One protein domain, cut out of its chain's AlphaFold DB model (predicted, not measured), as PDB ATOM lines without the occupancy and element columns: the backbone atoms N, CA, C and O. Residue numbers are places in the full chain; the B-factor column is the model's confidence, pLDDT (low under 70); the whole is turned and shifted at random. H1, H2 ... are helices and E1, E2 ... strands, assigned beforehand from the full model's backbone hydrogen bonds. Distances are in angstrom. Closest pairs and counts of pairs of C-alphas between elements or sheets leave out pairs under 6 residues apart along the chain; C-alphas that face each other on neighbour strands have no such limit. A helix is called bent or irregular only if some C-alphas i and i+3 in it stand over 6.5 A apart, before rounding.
ATOM      1  N   THR A  72      -2.547 141.659 115.335       96.12
ATOM      2  CA  THR A  72      -1.374 142.530 115.435       96.12
ATOM      3  C   THR A  72      -0.217 141.988 114.599       96.12
ATOM      4  O   THR A  72       0.318 142.722 113.773       96.12
ATOM      5  N   SER A  73       0.116 140.697 114.707       97.19
ATOM      6  CA  SER A  73       1.150 140.068 113.870       97.19
ATOM      7  C   SER A  73       0.821 140.127 112.378       97.19
ATOM      8  O   SER A  73       1.689 140.464 111.570       97.19
ATOM      9  N   ILE A  74      -0.435 139.858 112.004       97.62
ATOM     10  CA  ILE A  74      -0.894 139.960 110.609       97.62
ATOM     11  C   ILE A  74      -0.754 141.404 110.108       97.62
ATOM     12  O   ILE A  74      -0.273 141.633 108.998       97.62
ATOM     13  N   HIS A  75      -1.131 142.387 110.930       97.94
ATOM     14  CA  HIS A  75      -1.025 143.798 110.574       97.94
ATOM     15  C   HIS A  75       0.434 144.256 110.428       97.94
ATOM     16  O   HIS A  75       0.758 144.912 109.440       97.94
ATOM     17  N   ILE A  76       1.327 143.862 111.346       97.94
ATOM     18  CA  ILE A  76       2.772 144.136 111.245       97.94
ATOM     19  C   ILE A  76       3.332 143.555 109.946       97.94
ATOM     20  O   ILE A  76       3.968 144.281 109.190       97.94
ATOM     21  N   SER A  77       3.038 142.287 109.645       97.62
ATOM     22  CA  SER A  77       3.457 141.660 108.385       97.62
ATOM     23  C   SER A  77       2.976 142.452 107.163       97.62
ATOM     24  O   SER A  77       3.739 142.676 106.224       97.62
ATOM     25  N   GLY A  78       1.733 142.945 107.185       97.62
ATOM     26  CA  GLY A  78       1.193 143.803 106.128       97.62
ATOM     27  C   GLY A  78       1.946 145.128 105.967       97.62
ATOM     28  O   GLY A  78       2.231 145.528 104.840       97.62
ATOM     29  N   ILE A  79       2.299 145.791 107.074       97.75
ATOM     30  CA  ILE A  79       3.104 147.025 107.061       97.75
ATOM     31  C   ILE A  79       4.492 146.747 106.480       97.75
ATOM     32  O   ILE A  79       4.924 147.459 105.577       97.75
ATOM     33  N   LEU A  80       5.174 145.705 106.965       97.19
ATOM     34  CA  LEU A  80       6.547 145.401 106.562       97.19
ATOM     35  C   LEU A  80       6.643 145.041 105.079       97.19
ATOM     36  O   LEU A  80       7.445 145.636 104.368       97.19
ATOM     37  N   ASN A  81       5.756 144.167 104.593       96.62
ATOM     38  CA  ASN A  81       5.704 143.791 103.177       96.62
ATOM     39  C   ASN A  81       5.384 144.967 102.243       96.62
ATOM     40  O   ASN A  81       5.759 144.950 101.073       96.62
ATOM     41  N   LYS A  82       4.634 145.966 102.725       96.38
ATOM     42  CA  LYS A  82       4.234 147.124 101.920       96.38
ATOM     43  C   LYS A  82       5.315 148.203 101.889       96.38
ATOM     44  O   LYS A  82       5.563 148.782 100.833       96.38
ATOM     45  N   ASP A  83       5.898 148.502 103.045       96.75
ATOM     46  CA  ASP A  83       6.725 149.693 103.231       96.75
ATOM     47  C   ASP A  83       8.230 149.400 103.069       96.75
ATOM     48  O   ASP A  83       9.004 150.330 102.834       96.75
ATOM     49  N   PHE A  84       8.646 148.128 103.138       94.88
ATOM     50  CA  PHE A  84      10.036 147.700 102.963       94.88
ATOM     51  C   PHE A  84      10.144 146.663 101.842       94.88
ATOM     52  O   PHE A  84       9.785 145.498 102.001       94.88
ATOM     53  N   TYR A  85      10.652 147.098 100.690       87.62
ATOM     54  CA  TYR A  85      10.932 146.203  99.572       87.62
ATOM     55  C   TYR A  85      12.117 145.289  99.917       87.62
ATOM     56  O   TYR A  85      13.176 145.795 100.280       87.62
ATOM     57  N   ASP A  86      11.935 143.975  99.760       87.06
ATOM     58  CA  ASP A  86      12.976 142.940  99.920       87.06
ATOM     59  C   ASP A  86      13.528 142.754 101.350       87.06
ATOM     60  O   ASP A  86      14.619 142.231 101.532       87.06
ATOM     61  N   LEU A  87      12.776 143.165 102.378       93.81
ATOM     62  CA  LEU A  87      13.119 142.875 103.775       93.81
ATOM     63  C   LEU A  87      12.825 141.402 104.107       93.81
ATOM     64  O   LEU A  87      11.661 140.991 104.059       93.81
ATOM     65  N   ASP A  88      13.833 140.631 104.534       95.19
ATOM     66  CA  ASP A  88      13.590 139.351 105.218       95.19
ATOM     67  C   ASP A  88      13.240 139.618 106.687       95.19
ATOM     68  O   ASP A  88      13.941 140.324 107.421       95.19
ATOM     69  N   PHE A  89      12.116 139.063 107.123       96.69
ATOM     70  CA  PHE A  89      11.666 139.183 108.496       96.69
ATOM     71  C   PHE A  89      10.907 137.942 108.946       96.69
ATOM     72  O   PHE A  89      10.284 137.225 108.158       96.69
ATOM     73  N   ARG A  90      10.917 137.704 110.258       96.75
ATOM     74  CA  ARG A  90      10.150 136.628 110.899       96.75
ATOM     75  C   ARG A  90       9.311 137.196 112.024       96.75
ATOM     76  O   ARG A  90       9.762 138.063 112.760       96.75
ATOM     77  N   ILE A  91       8.097 136.676 112.177       96.88
ATOM     78  CA  ILE A  91       7.224 137.010 113.303       96.88
ATOM     79  C   ILE A  91       6.942 135.739 114.096       96.88
ATOM     80  O   ILE A  91       6.532 134.719 113.529       96.88
ATOM     81  N   ALA A  92       7.148 135.815 115.405       95.56
ATOM     82  CA  ALA A  92       6.809 134.768 116.357       95.56
ATOM     83  C   ALA A  92       6.000 135.360 117.511       95.56
ATOM     84  O   ALA A  92       6.157 136.528 117.858       95.56
ATOM     85  N   GLU A  93       5.145 134.548 118.117       95.06
ATOM     86  CA  GLU A  93       4.333 134.969 119.254       95.06
ATOM     87  C   GLU A  93       4.568 134.034 120.426       95.06
ATOM     88  O   GLU A  93       4.568 132.810 120.280       95.06
ATOM     89  N   LEU A  94       4.733 134.599 121.616       92.12
ATOM     90  CA  LEU A  94       4.995 133.810 122.812       92.12
ATOM     91  C   LEU A  94       3.851 132.822 123.109       92.12
ATOM     92  O   LEU A  94       4.096 131.713 123.588       92.12
ATOM     93  N   TYR A  95       2.615 133.162 122.737       90.69
ATOM     94  CA  TYR A  95       1.463 132.261 122.815       90.69
ATOM     95  C   TYR A  95       1.613 130.956 122.028       90.69
ATOM     96  O   TYR A  95       0.980 129.963 122.395       90.69
ATOM     97  N   GLN A  96       2.497 130.890 121.029       90.75
ATOM     98  CA  GLN A  96       2.814 129.635 120.341       90.75
ATOM     99  C   GLN A  96       3.285 128.551 121.324       90.75
ATOM    100  O   GLN A  96       2.998 127.365 121.132       90.75
ATOM    101  N   MET A  97       3.937 128.963 122.419       88.62
ATOM    102  CA  MET A  97       4.441 128.078 123.468       88.62
ATOM    103  C   MET A  97       3.348 127.507 124.374       88.62
ATOM    104  O   MET A  97       3.567 126.457 124.975       88.62
ATOM    105  N   ASN A  98       2.150 128.101 124.428       86.69
ATOM    106  CA  ASN A  98       1.060 127.613 125.287       86.69
ATOM    107  C   ASN A  98       0.638 126.171 124.975       86.69
ATOM    108  O   ASN A  98       0.133 125.485 125.857       86.69
ATOM    109  N   ARG A  99       0.866 125.679 123.748       81.88
ATOM    110  CA  ARG A  99       0.587 124.274 123.405       81.88
ATOM    111  C   ARG A  99       1.604 123.293 124.015       81.88
ATOM    112  O   ARG A  99       1.338 122.097 124.075       81.88
ATOM    113  N   PHE A 100       2.766 123.783 124.438       84.44
ATOM    114  CA  PHE A 100       3.894 122.971 124.904       84.44
ATOM    115  C   PHE A 100       4.210 123.176 126.390       84.44
ATOM    116  O   PHE A 100       4.967 122.398 126.968       84.44
ATOM    117  N   LEU A 101       3.637 124.208 127.012       81.56
ATOM    118  CA  LEU A 101       3.812 124.518 128.424       81.56
ATOM    119  C   LEU A 101       2.638 123.996 129.254       81.56
ATOM    120  O   LEU A 101       1.488 124.018 128.828       81.56
ATOM    121  N   ASN A 102       2.932 123.580 130.486       78.94
ATOM    122  CA  ASN A 102       1.904 123.148 131.437       78.94
ATOM    123  C   ASN A 102       1.074 124.321 131.986       78.94
ATOM    124  O   ASN A 102      -0.068 124.126 132.390       78.94
ATOM    125  N   HIS A 103       1.651 125.526 132.021       79.69
ATOM    126  CA  HIS A 103       0.988 126.743 132.485       79.69
ATOM    127  C   HIS A 103       0.807 127.701 131.311       79.69
ATOM    128  O   HIS A 103       1.741 127.911 130.536       79.69
ATOM    129  N   GLN A 104      -0.386 128.283 131.199       77.31
ATOM    130  CA  GLN A 104      -0.686 129.258 130.159       77.31
ATOM    131  C   GLN A 104       0.032 130.580 130.433       77.31
ATOM    132  O   GLN A 104       0.050 131.092 131.553       77.31
ATOM    133  N   ILE A 105       0.597 131.145 129.377       80.75
ATOM    134  CA  ILE A 105       1.163 132.482 129.354       80.75
ATOM    135  C   ILE A 105       0.004 133.474 129.277       80.75
ATOM    136  O   ILE A 105      -0.809 133.403 128.360       80.75
ATOM    137  N   ALA A 106      -0.060 134.392 130.243       77.25
ATOM    138  CA  ALA A 106      -1.117 135.399 130.326       77.25
ATOM    139  C   ALA A 106      -0.920 136.538 129.316       77.25
ATOM    140  O   ALA A 106      -1.852 136.881 128.601       77.25
ATOM    141  N   HIS A 107       0.302 137.064 129.204       85.69
ATOM    142  CA  HIS A 107       0.618 138.200 128.334       85.69
ATOM    143  C   HIS A 107       1.371 137.736 127.091       85.69
ATOM    144  O   HIS A 107       2.485 137.209 127.213       85.69
ATOM    145  N   ASN A 108       0.764 137.923 125.919       92.06
ATOM    146  CA  ASN A 108       1.414 137.645 124.644       92.06
ATOM    147  C   ASN A 108       2.566 138.628 124.400       92.06
ATOM    148  O   ASN A 108       2.514 139.785 124.817       92.06
ATOM    149  N   VAL A 109       3.588 138.154 123.698       95.19
ATOM    150  CA  VAL A 109       4.725 138.951 123.237       95.19
ATOM    151  C   VAL A 109       4.910 138.636 121.766       95.19
ATOM    152  O   VAL A 109       4.977 137.460 121.403       95.19
ATOM    153  N   ILE A 110       4.987 139.673 120.940       97.19
ATOM    154  CA  ILE A 110       5.146 139.555 119.494       97.19
ATOM    155  C   ILE A 110       6.591 139.886 119.160       97.19
ATOM    156  O   ILE A 110       7.006 141.042 119.216       97.19
ATOM    157  N   PHE A 111       7.360 138.869 118.803       97.38
ATOM    158  CA  PHE A 111       8.728 139.033 118.341       97.38
ATOM    159  C   PHE A 111       8.728 139.292 116.843       97.38
ATOM    160  O   PHE A 111       8.132 138.533 116.077       97.38
ATOM    161  N   VAL A 112       9.412 140.352 116.436       97.75
ATOM    162  CA  VAL A 112       9.627 140.712 115.039       97.75
ATOM    163  C   VAL A 112      11.133 140.700 114.811       97.75
ATOM    164  O   VAL A 112      11.855 141.548 115.321       97.75
ATOM    165  N   PHE A 113      11.609 139.707 114.073       97.62
ATOM    166  CA  PHE A 113      13.012 139.561 113.714       97.62
ATOM    167  C   PHE A 113      13.231 140.205 112.354       97.62
ATOM    168  O   PHE A 113      12.524 139.858 111.407       97.62
ATOM    169  N   VAL A 114      14.185 141.126 112.256       96.06
ATOM    170  CA  VAL A 114      14.515 141.860 111.022       96.06
ATOM    171  C   VAL A 114      16.021 141.910 110.797       96.06
ATOM    172  O   VAL A 114      16.800 141.847 111.746       96.06
ATOM    173  N   GLU A 115      16.432 142.071 109.545       94.44
ATOM    174  CA  GLU A 115      17.834 142.301 109.199       94.44
ATOM    175  C   GLU A 115      18.387 143.549 109.908       94.44
ATOM    176  O   GLU A 115      17.709 144.577 110.069       94.44
ATOM    177  N   LYS A 116      19.651 143.469 110.330       92.69
ATOM    178  CA  LYS A 116      20.311 144.500 111.142       92.69
ATOM    179  C   LYS A 116      20.281 145.881 110.482       92.69
ATOM    180  O   LYS A 116      20.098 146.889 111.164       92.69
ATOM    181  N   GLU A 117      20.456 145.922 109.169       92.69
ATOM    182  CA  GLU A 117      20.568 147.120 108.340       92.69
ATOM    183  C   GLU A 117      19.272 147.939 108.322       92.69
ATOM    184  O   GLU A 117      19.312 149.167 108.236       92.69
ATOM    185  N   LEU A 118      18.121 147.269 108.431       92.94
ATOM    186  CA  LEU A 118      16.802 147.896 108.353       92.94
ATOM    187  C   LEU A 118      16.104 148.004 109.712       92.94
ATOM    188  O   LEU A 118      15.105 148.716 109.816       92.94
ATOM    189  N   CYS A 119      16.654 147.390 110.763       94.00
ATOM    190  CA  CYS A 119      16.069 147.346 112.104       94.00
ATOM    191  C   CYS A 119      15.648 148.726 112.640       94.00
ATOM    192  O   CYS A 119      14.495 148.910 113.032       94.00
ATOM    193  N   SER A 120      16.520 149.738 112.582       94.56
ATOM    194  CA  SER A 120      16.171 151.091 113.049       94.56
ATOM    195  C   SER A 120      15.043 151.731 112.230       94.56
ATOM    196  O   SER A 120      14.157 152.370 112.794       94.56
ATOM    197  N   SER A 121      15.036 151.533 110.911       95.75
ATOM    198  CA  SER A 121      13.991 152.071 110.028       95.75
ATOM    199  C   SER A 121      12.646 151.387 110.270       95.75
ATOM    200  O   SER A 121      11.609 152.050 110.324       95.75
ATOM    201  N   VAL A 122      12.666 150.065 110.465       97.06
ATOM    202  CA  VAL A 122      11.489 149.273 110.830       97.06
ATOM    203  C   VAL A 122      10.940 149.717 112.182       97.06
ATOM    204  O   VAL A 122       9.737 149.951 112.297       97.06
ATOM    205  N   PHE A 123      11.804 149.900 113.183       97.12
ATOM    206  CA  PHE A 123      11.391 150.381 114.498       97.12
ATOM    207  C   PHE A 123      10.678 151.727 114.409       97.12
ATOM    208  O   PHE A 123       9.548 151.845 114.876       97.12
ATOM    209  N   GLU A 124      11.277 152.720 113.748       97.00
ATOM    210  CA  GLU A 124      10.660 154.042 113.598       97.00
ATOM    211  C   GLU A 124       9.339 153.988 112.823       97.00
ATOM    212  O   GLU A 124       8.415 154.762 113.089       97.00
ATOM    213  N   ARG A 125       9.206 153.053 111.875       97.19
ATOM    214  CA  ARG A 125       7.959 152.858 111.138       97.19
ATOM    215  C   ARG A 125       6.862 152.240 112.001       97.19
ATOM    216  O   ARG A 125       5.737 152.743 111.978       97.19
ATOM    217  N   LEU A 126       7.173 151.170 112.729       97.62
ATOM    218  CA  LEU A 126       6.219 150.460 113.583       97.62
ATOM    219  C   LEU A 126       5.860 151.271 114.830       97.62
ATOM    220  O   LEU A 126       4.706 151.270 115.241       97.62
ATOM    221  N   LYS A 127       6.803 152.036 115.388       97.06
ATOM    222  CA  LYS A 127       6.575 152.932 116.531       97.06
ATOM    223  C   LYS A 127       5.493 153.976 116.270       97.06
ATOM    224  O   LYS A 127       4.772 154.323 117.196       97.06
ATOM    225  N   LYS A 128       5.334 154.435 115.023       96.50
ATOM    226  CA  LYS A 128       4.239 155.344 114.635       96.50
ATOM    227  C   LYS A 128       2.850 154.705 114.751       96.50
ATOM    228  O   LYS A 128       1.885 155.427 114.949       96.50
ATOM    229  N   GLU A 129       2.752 153.382 114.615       96.38
ATOM    230  CA  GLU A 129       1.488 152.631 114.719       96.38
ATOM    231  C   GLU A 129       1.260 152.074 116.131       96.38
ATOM    232  O   GLU A 129       0.125 151.969 116.588       96.38
ATOM    233  N   TYR A 130       2.343 151.706 116.821       95.94
ATOM    234  CA  TYR A 130       2.329 150.970 118.088       95.94
ATOM    235  C   TYR A 130       3.062 151.724 119.201       95.94
ATOM    236  O   TYR A 130       3.858 151.150 119.950       95.94
ATOM    237  N   GLU A 131       2.827 153.031 119.294       93.69
ATOM    238  CA  GLU A 131       3.468 153.892 120.285       93.69
ATOM    239  C   GLU A 131       3.289 153.342 121.711       93.69
ATOM    240  O   GLU A 131       2.208 152.907 122.109       93.69
ATOM    241  N   GLY A 132       4.385 153.310 122.475       92.19
ATOM    242  CA  GLY A 132       4.402 152.780 123.841       92.19
ATOM    243  C   GLY A 132       4.254 151.258 123.953       92.19
ATOM    244  O   GLY A 132       4.285 150.748 125.069       92.19
ATOM    245  N   LYS A 133       4.116 150.528 122.836       94.94
ATOM    246  CA  LYS A 133       3.966 149.062 122.786       94.94
ATOM    247  C   LYS A 133       5.056 148.353 121.985       94.94
ATOM    248  O   LYS A 133       4.910 147.173 121.682       94.94
ATOM    249  N   ILE A 134       6.137 149.046 121.641       97.12
ATOM    250  CA  ILE A 134       7.261 148.477 120.900       97.12
ATOM    251  C   ILE A 134       8.590 148.769 121.595       97.12
ATOM    252  O   ILE A 134       8.845 149.897 122.015       97.12
ATOM    253  N   LEU A 135       9.439 147.748 121.675       96.94
ATOM    254  CA  LEU A 135      10.817 147.817 122.152       96.94
ATOM    255  C   LEU A 135      11.764 147.364 121.033       96.94
ATOM    256  O   LEU A 135      11.397 146.514 120.225       96.94
ATOM    257  N   ILE A 136      12.974 147.918 120.990       95.69
ATOM    258  CA  ILE A 136      14.042 147.521 120.060       95.69
ATOM    259  C   ILE A 136      15.231 147.003 120.860       95.69
ATOM    260  O   ILE A 136      15.791 147.753 121.658       95.69
ATOM    261  N   ASN A 137      15.595 145.738 120.639       92.81
ATOM    262  CA  ASN A 137      16.661 145.023 121.349       92.81
ATOM    263  C   ASN A 137      16.678 145.316 122.873       92.81
ATOM    264  O   ASN A 137      17.708 145.769 123.390       92.81
ATOM    265  N   PRO A 138      15.541 145.173 123.589       95.44
ATOM    266  CA  PRO A 138      15.473 145.497 125.011       95.44
ATOM    267  C   PRO A 138      16.376 144.583 125.838       95.44
ATOM    268  O   PRO A 138      16.539 143.400 125.540       95.44
ATOM    269  N   THR A 139      16.901 145.104 126.946       95.25
ATOM    270  CA  THR A 139      17.444 144.233 127.991       95.25
ATOM    271  C   THR A 139      16.314 143.468 128.688       95.25
ATOM    272  O   THR A 139      15.137 143.818 128.571       95.25
ATOM    273  N   GLU A 140      16.651 142.433 129.463       93.94
ATOM    274  CA  GLU A 140      15.656 141.757 130.309       93.94
ATOM    275  C   GLU A 140      14.955 142.751 131.247       93.94
ATOM    276  O   GLU A 140      13.736 142.700 131.407       93.94
ATOM    277  N   GLU A 141      15.713 143.686 131.828       95.50
ATOM    278  CA  GLU A 141      15.174 144.705 132.725       95.50
ATOM    279  C   GLU A 141      14.182 145.624 132.006       95.50
ATOM    280  O   GLU A 141      13.079 145.828 132.521       95.50
ATOM    281  N   ASP A 142      14.520 146.104 130.804       94.06
ATOM    282  CA  ASP A 142      13.609 146.907 129.976       94.06
ATOM    283  C   ASP A 142      12.330 146.128 129.664       94.06
ATOM    284  O   ASP A 142      11.217 146.625 129.851       94.06
ATOM    285  N   PHE A 143      12.479 144.875 129.226       93.56
ATOM    286  CA  PHE A 143      11.345 144.029 128.888       93.56
ATOM    287  C   PHE A 143      10.394 143.870 130.077       93.56
ATOM    288  O   PHE A 143       9.190 144.066 129.917       93.56
ATOM    289  N   PHE A 144      10.907 143.561 131.273       91.44
ATOM    290  CA  PHE A 144      10.064 143.401 132.461       91.44
ATOM    291  C   PHE A 144       9.416 144.711 132.919       91.44
ATOM    292  O   PHE A 144       8.265 144.676 133.357       91.44
ATOM    293  N   HIS A 145      10.105 145.850 132.795       92.62
ATOM    294  CA  HIS A 145       9.556 147.156 133.170       92.62
ATOM    295  C   HIS A 145       8.408 147.602 132.261       92.62
ATOM    296  O   HIS A 145       7.433 148.178 132.744       92.62
ATOM    297  N   TYR A 146       8.509 147.331 130.959       91.00
ATOM    298  CA  TYR A 146       7.525 147.783 129.970       91.00
ATOM    299  C   TYR A 146       6.531 146.696 129.544       91.00
ATOM    300  O   TYR A 146       5.673 146.953 128.694       91.00
ATOM    301  N   ARG A 147       6.623 145.489 130.123       88.25
ATOM    302  CA  ARG A 147       5.784 144.342 129.761       88.25
ATOM    303  C   ARG A 147       4.300 144.676 129.886       88.25
ATOM    304  O   ARG A 147       3.810 145.058 130.944       88.25
ATOM    305  N   GLN A 148       3.574 144.415 128.809       91.25
ATOM    306  CA  GLN A 148       2.123 144.525 128.723       91.25
ATOM    307  C   GLN A 148       1.600 143.553 127.657       91.25
ATOM    308  O   GLN A 148       2.392 142.919 126.956       91.25
ATOM    309  N   ASP A 149       0.279 143.438 127.535       91.31
ATOM    310  CA  ASP A 149      -0.345 142.592 126.515       91.31
ATOM    311  C   ASP A 149      -0.004 143.045 125.094       91.31
ATOM    312  O   ASP A 149      -0.117 144.230 124.756       91.31
ATOM    313  N   ASP A 150       0.376 142.062 124.271       92.81
ATOM    314  CA  ASP A 150       0.771 142.221 122.870       92.81
ATOM    315  C   ASP A 150       1.922 143.221 122.677       92.81
ATOM    316  O   ASP A 150       1.974 143.944 121.680       92.81
ATOM    317  N   ILE A 151       2.858 143.275 123.632       96.00
ATOM    318  CA  ILE A 151       4.083 144.053 123.448       96.00
ATOM    319  C   ILE A 151       4.884 143.501 122.264       96.00
ATOM    320  O   ILE A 151       5.063 142.289 122.119       96.00
ATOM    321  N   ILE A 152       5.370 144.408 121.423       97.62
ATOM    322  CA  ILE A 152       6.174 144.105 120.246       97.62
ATOM    323  C   ILE A 152       7.644 144.249 120.623       97.62
ATOM    324  O   ILE A 152       8.072 145.291 121.122       97.62
ATOM    325  N   VAL A 153       8.427 143.214 120.362       97.56
ATOM    326  CA  VAL A 153       9.874 143.217 120.562       97.56
ATOM    327  C   VAL A 153      10.532 143.049 119.202       97.56
ATOM    328  O   VAL A 153      10.353 142.024 118.544       97.56
ATOM    329  N   LEU A 154      11.247 144.081 118.766       97.19
ATOM    330  CA  LEU A 154      12.016 144.068 117.531       97.19
ATOM    331  C   LEU A 154      13.444 143.606 117.832       97.19
ATOM    332  O   LEU A 154      14.148 144.260 118.603       97.19
ATOM    333  N   GLU A 155      13.853 142.510 117.203       95.62
ATOM    334  CA  GLU A 155      15.168 141.881 117.362       95.62
ATOM    335  C   GLU A 155      15.877 141.770 116.011       95.62
ATOM    336  O   GLU A 155      15.242 141.654 114.959       95.62
ATOM    337  N   ILE A 156      17.206 141.774 116.042       93.69
ATOM    338  CA  ILE A 156      18.033 141.467 114.869       93.69
ATOM    339  C   ILE A 156      18.312 139.960 114.778       93.69
ATOM    340  O   ILE A 156      18.459 139.303 115.810       93.69
ATOM    341  N   PHE A 157      18.410 139.413 113.564       83.69
ATOM    342  CA  PHE A 157      18.857 138.033 113.322       83.69
ATOM    343  C   PHE A 157      20.052 137.958 112.369       83.69
ATOM    344  O   PHE A 157      20.294 138.946 111.640       83.69
TER     345      PHE A 157
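This is residues 72 to 157 of the 157 residues of an uncharacterized protein of Roseburia sp. AM59-24XD (UniProt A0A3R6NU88). A twisted sheet of four strands has two helices, H1 and H3, over one face, both running along the strands, with H1 over E2 and H3 over E4. The short helix H4 grazes the sheet by strand E3, and H2 with the loop after it makes one end of the elongated outline. The printed part has 86 residues with four named helices and four named strands, in the order H1 E1 H2 E2 H3 E3 H4 E4. The sheet's order is E1 E2 E4 E3, mixed, and the class is mixed, helices and strands. The whole is compact, with a radius of gyration of the C-alphas of 13.0 A and spans of 40 by 25 by 22 A.

H1, residues 72 to 83, begins at C-alpha 72 at (-1.374, 142.530, 115.435) and is 16.3 A long. E1, residues 89 to 93, is 13.7 A long. H2, residues 94 to 99, is irregular, but only just: C-alphas 96 and 99 are 6.6 A apart. E2, residues 109 to 114, is 15.9 A long and begins at C-alpha 109 at (4.725, 138.951, 123.237). H3 is residues 119 to 127, 11.9 A; E3 is residues 134 to 136, 6.9 A; H4 is residues 140 to 146, 10.1 A. E4, residues 151 to 156, is 16.6 A long and ends at C-alpha 156 at (18.033, 141.467, 114.869).

The edge strand E1 is antiparallel to E2, with N 90 and O 113 2.9 A apart, within hydrogen-bond range. E2 and E4 are parallel, with N 153 and O 110 at 2.8 A. E4 and the edge strand E3 are parallel, with N 154 and O 135 at 2.8 A. H1 and H3 lie on the same face of the sheet, two layers in that helices cover one face. H1 has a height over the sheet of 10.0 A and H3 one of 8.7 A. H1 and H3 are close but not clearly touching, the closest C-alphas being those of Ile 76 and Leu 126, 7.6 A, at a steep tilt of 60 degrees, opposite ways. E2, H3, E3 form a split strand-helix-strand unit, two strands running the same way with E4 between them, and E3, H4, E4 a strand-helix-strand unit of parallel neighbours; both crossovers are right-handed. H2 only grazes the sheet with residues 94 to 96, and H4 with residues 142 to 146. Every O i to N i+4 pair is within hydrogen-bond range in H1, H3 and H4; in H2 0 of 2 are, beside 2 of 3 O i to N i+3 pairs.

The two C-alphas farthest apart are those of Tyr 85 and Asn 102, 40.4 A. The printed part has no cut, and no link is long. The mean pLDDT of the printed part is 93.2, and no printed residue is under 70.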